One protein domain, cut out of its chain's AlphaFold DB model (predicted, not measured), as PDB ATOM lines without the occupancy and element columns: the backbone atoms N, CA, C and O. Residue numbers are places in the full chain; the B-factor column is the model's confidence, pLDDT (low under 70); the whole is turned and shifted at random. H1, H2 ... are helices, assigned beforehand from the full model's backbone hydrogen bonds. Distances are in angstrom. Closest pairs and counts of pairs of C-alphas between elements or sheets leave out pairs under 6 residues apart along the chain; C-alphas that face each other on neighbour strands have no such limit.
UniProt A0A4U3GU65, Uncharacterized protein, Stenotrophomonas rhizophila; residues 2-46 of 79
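What this domain is: This is residues 2 to 46 of the 79 residues of an uncharacterized protein of Stenotrophomonas rhizophila (UniProt A0A4U3GU65). A free extended tail, residues 2 to 12, leads into two helices, H1 and then H2, which meet near the end of H1 and the start of H2 as an L, with a tight link at the corner. The 45 printed residues hold these two named helices and no named strand, and the class is all helix. The whole is loose, with a radius of gyration of the C-alphas of 11.8 A and spans of 28 by 23 by 23 A.

How they stand to each other: H1, residues 13 to 25, touches H2, residues 30 to 45, with its residues 19 to 24 alone. H2 touches H1 with residues 30 to 33 alone. Their closest C-alphas, those of Ala 23 and Ala 30, are 5.5 A apart. Their lines stand about perpendicular, at 76 degrees. In H1 and H2 every O i to N i+4 pair is within hydrogen-bond range.

Where its parts are: H1 begins at C-alpha 13 (184.375, 149.883, 217.930) and is 18.5 A long. H2 is 22.3 A long and ends at C-alpha 45 (167.408, 147.534, 197.807).

The domain as a whole: The farthest C-alphas, of Asn 2 and Gly 14, are 32.2 A apart. The printed part has no cut. Mean pLDDT of the printed part is 86.6; residue 2 is under 70.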
ATOM      1  N   ASN A   2     154.693 161.768 212.882       60.56
ATOM      2  CA  ASN A   2     156.064 161.268 212.720       60.56
ATOM      3  C   ASN A   2     156.390 160.436 213.963       60.56
ATOM      4  O   ASN A   2     156.500 160.991 215.054       60.56
ATOM      5  N   GLU A   3     156.438 159.117 213.815       78.69
ATOM      6  CA  GLU A   3     156.764 158.216 214.918       78.69
ATOM      7  C   GLU A   3     158.283 158.154 215.081       78.69
ATOM      8  O   GLU A   3     159.015 157.863 214.137       78.69
ATOM      9  N   SER A   4     158.759 158.489 216.279       75.12
ATOM     10  CA  SER A   4     160.174 158.372 216.635       75.12
ATOM     11  C   SER A   4     160.395 157.039 217.332       75.12
ATOM     12  O   SER A   4     159.784 156.774 218.365       75.12
ATOM     13  N   VAL A   5     161.275 156.213 216.770       78.88
ATOM     14  CA  VAL A   5     161.631 154.899 217.316       78.88
ATOM     15  C   VAL A   5     163.062 154.955 217.842       78.88
ATOM     16  O   VAL A   5     163.952 155.499 217.187       78.88
ATOM     17  N   PHE A   6     163.289 154.384 219.024       82.81
ATOM     18  CA  PHE A   6     164.627 154.183 219.572       82.81
ATOM     19  C   PHE A   6     165.125 152.789 219.191       82.81
ATOM     20  O   PHE A   6     164.421 151.804 219.391       82.81
ATOM     21  N   MET A   7     166.340 152.707 218.651       82.88
ATOM     22  CA  MET A   7     166.971 151.450 218.255       82.88
ATOM     23  C   MET A   7     168.360 151.352 218.883       82.88
ATOM     24  O   MET A   7     169.149 152.297 218.813       82.88
ATOM     25  N   GLN A   8     168.664 150.195 219.466       84.88
ATOM     26  CA  GLN A   8     170.004 149.851 219.918       84.88
ATOM     27  C   GLN A   8     170.657 148.941 218.878       84.88
ATOM     28  O   GLN A   8     170.056 147.966 218.439       84.88
ATOM     29  N   VAL A   9     171.883 149.270 218.473       84.19
ATOM     30  CA  VAL A   9     172.621 148.526 217.448       84.19
ATOM     31  C   VAL A   9     174.006 148.202 217.978       84.19
ATOM     32  O   VAL A   9     174.699 149.080 218.499       84.19
ATOM     33  N   THR A  10     174.421 146.951 217.820       89.81
ATOM     34  CA  THR A  10     175.798 146.540 218.086       89.81
ATOM     35  C   THR A  10     176.657 146.889 216.879       89.81
ATOM     36  O   THR A  10     176.340 146.518 215.752       89.81
ATOM     37  N   MET A  11     177.748 147.614 217.108       87.00
ATOM     38  CA  MET A  11     178.710 147.985 216.073       87.00
ATOM     39  C   MET A  11     180.121 147.682 216.551       87.00
ATOM     40  O   MET A  11     180.418 147.813 217.740       87.00
ATOM     41  N   ASP A  12     180.993 147.347 215.604       94.69
ATOM     42  CA  ASP A  12     182.426 147.311 215.855       94.69
ATOM     43  C   ASP A  12     182.928 148.681 216.353       94.69
ATOM     44  O   ASP A  12     182.461 149.739 215.911       94.69
ATOM     45  N   ALA A  13     183.877 148.668 217.292       89.75
ATOM     46  CA  ALA A  13     184.375 149.883 217.930       89.75
ATOM     47  C   ALA A  13     185.073 150.824 216.933       89.75
ATOM     48  O   ALA A  13     184.890 152.044 217.010       89.75
ATOM     49  N   GLY A  14     185.823 150.268 215.975       93.56
ATOM     50  CA  GLY A  14     186.475 151.037 214.919       93.56
ATOM     51  C   GLY A  14     185.449 151.681 213.993       93.56
ATOM     52  O   GLY A  14     185.516 152.884 213.732       93.56
ATOM     53  N   LEU A  15     184.433 150.913 213.589       90.75
ATOM     54  CA  LEU A  15     183.347 151.420 212.748       90.75
ATOM     55  C   LEU A  15     182.576 152.556 213.434       90.75
ATOM     56  O   LEU A  15     182.325 153.596 212.818       90.75
ATOM     57  N   ARG A  16     182.251 152.397 214.721       90.88
ATOM     58  CA  ARG A  16     181.593 153.444 215.515       90.88
ATOM     59  C   ARG A  16     182.424 154.726 215.548       90.88
ATOM     60  O   ARG A  16     181.866 155.808 215.365       90.88
ATOM     61  N   ALA A  17     183.733 154.620 215.781       91.31
ATOM     62  CA  ALA A  17     184.621 155.777 215.843       91.31
ATOM     63  C   ALA A  17     184.694 156.509 214.493       91.31
ATOM     64  O   ALA A  17     184.516 157.729 214.442       91.31
ATOM     65  N   SER A  18     184.874 155.771 213.393       89.81
ATOM     66  CA  SER A  18     184.884 156.346 212.043       89.81
ATOM     67  C   SER A  18     183.560 157.025 211.700       89.81
ATOM     68  O   SER A  18     183.558 158.136 211.168       89.81
ATOM     69  N   PHE A  19     182.435 156.404 212.058       89.56
ATOM     70  CA  PHE A  19     181.108 156.972 211.841       89.56
ATOM     71  C   PHE A  19     180.901 158.281 212.616       89.56
ATOM     72  O   PHE A  19     180.482 159.287 212.041       89.56
ATOM     73  N   GLN A  20     181.246 158.302 213.907       88.75
ATOM     74  CA  GLN A  20     181.150 159.515 214.725       88.75
ATOM     75  C   GLN A  20     182.052 160.634 214.195       88.75
ATOM     76  O   GLN A  20     181.642 161.796 214.159       88.75
ATOM     77  N   GLN A  21     183.258 160.293 213.734       90.38
ATOM     78  CA  GLN A  21     184.176 161.257 213.140       90.38
ATOM     79  C   GLN A  21     183.632 161.836 211.826       90.38
ATOM     80  O   GLN A  21     183.739 163.045 211.609       90.38
ATOM     81  N   ALA A  22     183.043 161.006 210.960       86.81
ATOM     82  CA  ALA A  22     182.420 161.460 209.717       86.81
ATOM     83  C   ALA A  22     181.255 162.423 209.997       86.81
ATOM     84  O   ALA A  22     181.250 163.546 209.493       86.81
ATOM     85  N   ALA A  23     180.355 162.049 210.912       90.19
ATOM     86  CA  ALA A  23     179.235 162.895 211.324       90.19
ATOM     87  C   ALA A  23     179.702 164.253 211.887       90.19
ATOM     88  O   ALA A  23     179.154 165.303 211.540       90.19
ATOM     89  N   ALA A  24     180.768 164.254 212.699       89.62
ATOM     90  CA  ALA A  24     181.359 165.477 213.240       89.62
ATOM     91  C   ALA A  24     181.950 166.383 212.146       89.62
ATOM     92  O   ALA A  24     181.751 167.600 212.190       89.62
ATOM     93  N   ARG A  25     182.637 165.810 211.146       89.38
ATOM     94  CA  ARG A  25     183.187 166.563 210.000       89.38
ATOM     95  C   ARG A  25     182.090 167.236 209.181       89.38
ATOM     96  O   ARG A  25     182.259 168.375 208.761       89.38
ATOM     97  N   GLU A  26     180.959 166.561 209.012       85.25
ATOM     98  CA  GLU A  26     179.792 167.093 208.306       85.25
ATOM     99  C   GLU A  26     178.952 168.059 209.160       85.25
ATOM    100  O   GLU A  26     177.998 168.645 208.653       85.25
ATOM    101  N   ARG A  27     179.293 168.251 210.447       88.00
ATOM    102  CA  ARG A  27     178.505 169.011 211.441       88.00
ATOM    103  C   ARG A  27     177.058 168.529 211.549       88.00
ATOM    104  O   ARG A  27     176.143 169.320 211.785       88.00
ATOM    105  N   ARG A  28     176.844 167.225 211.389       86.62
ATOM    106  CA  ARG A  28     175.520 166.604 211.462       86.62
ATOM    107  C   ARG A  28     175.448 165.668 212.662       86.62
ATOM    108  O   ARG A  28     176.419 164.972 212.958       86.62
ATOM    109  N   PRO A  29     174.307 165.609 213.362       88.38
ATOM    110  CA  PRO A  29     174.121 164.603 214.392       88.38
ATOM    111  C   PRO A  29     174.118 163.210 213.754       88.38
ATOM    112  O   PRO A  29     173.520 162.988 212.700       88.38
ATOM    113  N   ALA A  30     174.763 162.261 214.431       85.00
ATOM    114  CA  ALA A  30     174.907 160.873 214.000       85.00
ATOM    115  C   ALA A  30     173.575 160.222 213.577       85.00
ATOM    116  O   ALA A  30     173.522 159.491 212.594       85.00
ATOM    117  N   THR A  31     172.477 160.542 214.264       85.69
ATOM    118  CA  THR A  31     171.129 160.053 213.938       85.69
ATOM    119  C   THR A  31     170.649 160.491 212.554       85.69
ATOM    120  O   THR A  31     170.061 159.687 211.838       85.69
ATOM    121  N   GLN A  32     170.937 161.725 212.133       87.56
ATOM    122  CA  GLN A  32     170.567 162.204 210.796       87.56
ATOM    123  C   GLN A  32     171.414 161.560 209.698       87.56
ATOM    124  O   GLN A  32     170.913 161.310 208.601       87.56
ATOM    125  N   VAL A  33     172.693 161.298 209.980       88.00
ATOM    126  CA  VAL A  33     173.569 160.575 209.050       88.00
ATOM    127  C   VAL A  33     173.062 159.141 208.889       88.00
ATOM    128  O   VAL A  33     172.850 158.695 207.765       88.00
ATOM    129  N   LEU A  34     172.758 158.456 209.997       87.81
ATOM    130  CA  LEU A  34     172.205 157.102 209.975       87.81
ATOM    131  C   LEU A  34     170.863 157.042 209.235       87.81
ATOM    132  O   LEU A  34     170.664 156.165 208.402       87.81
ATOM    133  N   GLN A  35     169.968 158.004 209.474       87.25
ATOM    134  CA  GLN A  35     168.683 158.088 208.777       87.25
ATOM    135  C   GLN A  35     168.861 158.242 207.260       87.25
ATOM    136  O   GLN A  35     168.137 157.611 206.487       87.25
ATOM    137  N   ALA A  36     169.808 159.079 206.823       88.69
ATOM    138  CA  ALA A  36     170.099 159.265 205.406       88.69
ATOM    139  C   ALA A  36     170.638 157.974 204.774       88.69
ATOM    140  O   ALA A  36     170.140 157.563 203.728       88.69
ATOM    141  N   LEU A  37     171.580 157.305 205.447       87.94
ATOM    142  CA  LEU A  37     172.137 156.025 205.003       87.94
ATOM    143  C   LEU A  37     171.064 154.936 204.912       87.94
ATOM    144  O   LEU A  37     170.990 154.237 203.907       87.94
ATOM    145  N   MET A  38     170.194 154.822 205.919       88.69
ATOM    146  CA  MET A  38     169.083 153.867 205.906       88.69
ATOM    147  C   MET A  38     168.110 154.144 204.762       88.69
ATOM    148  O   MET A  38     167.723 153.220 204.052       88.69
ATOM    149  N   ARG A  39     167.731 155.412 204.547       89.44
ATOM    150  CA  ARG A  39     166.854 155.795 203.430       89.44
ATOM    151  C   ARG A  39     167.472 155.407 202.090       89.44
ATOM    152  O   ARG A  39     166.772 154.896 201.223       89.44
ATOM    153  N   GLU A  40     168.763 155.659 201.924       91.12
ATOM    154  CA  GLU A  40     169.483 155.347 200.694       91.12
ATOM    155  C   GLU A  40     169.627 153.833 200.480       91.12
ATOM    156  O   GLU A  40     169.411 153.345 199.374       91.12
ATOM    157  N   TYR A  41     169.928 153.080 201.542       89.06
ATOM    158  CA  TYR A  41     169.969 151.618 201.516       89.06
ATOM    159  C   TYR A  41     168.620 151.033 201.093       89.06
ATOM    160  O   TYR A  41     168.561 150.257 200.141       89.06
ATOM    161  N   VAL A  42     167.533 151.457 201.744       89.25
ATOM    162  CA  VAL A  42     166.179 151.015 201.397       89.25
ATOM    163  C   VAL A  42     165.869 151.383 199.949       89.25
ATOM    164  O   VAL A  42     165.522 150.503 199.179       89.25
ATOM    165  N   ALA A  43     166.091 152.627 199.519       89.06
ATOM    166  CA  ALA A  43     165.821 153.031 198.138       89.06
ATOM    167  C   ALA A  43     166.570 152.180 197.094       89.06
ATOM    168  O   ALA A  43     166.001 151.851 196.054       89.06
ATOM    169  N   ARG A  44     167.825 151.798 197.370       88.31
ATOM    170  CA  ARG A  44     168.616 150.932 196.479       88.31
ATOM    171  C   ARG A  44     168.146 149.477 196.489       88.31
ATOM    172  O   ARG A  44     168.155 148.839 195.442       88.31
ATOM    173  N   HIS A  45     167.749 148.951 197.645       82.69
ATOM    174  CA  HIS A  45     167.408 147.534 197.807       82.69
ATOM    175  C   HIS A  45     165.915 147.222 197.646       82.69
ATOM    176  O   HIS A  45     165.566 146.088 197.335       82.69
ATOM    177  N   SER A  46     165.028 148.211 197.753       72.69
ATOM    178  CA  SER A  46     163.590 148.054 197.497       72.69
ATOM    179  C   SER A  46     163.266 147.770 196.026       72.69
ATOM    180  O   SER A  46     162.192 147.260 195.741       72.69
TER     181      SER A  46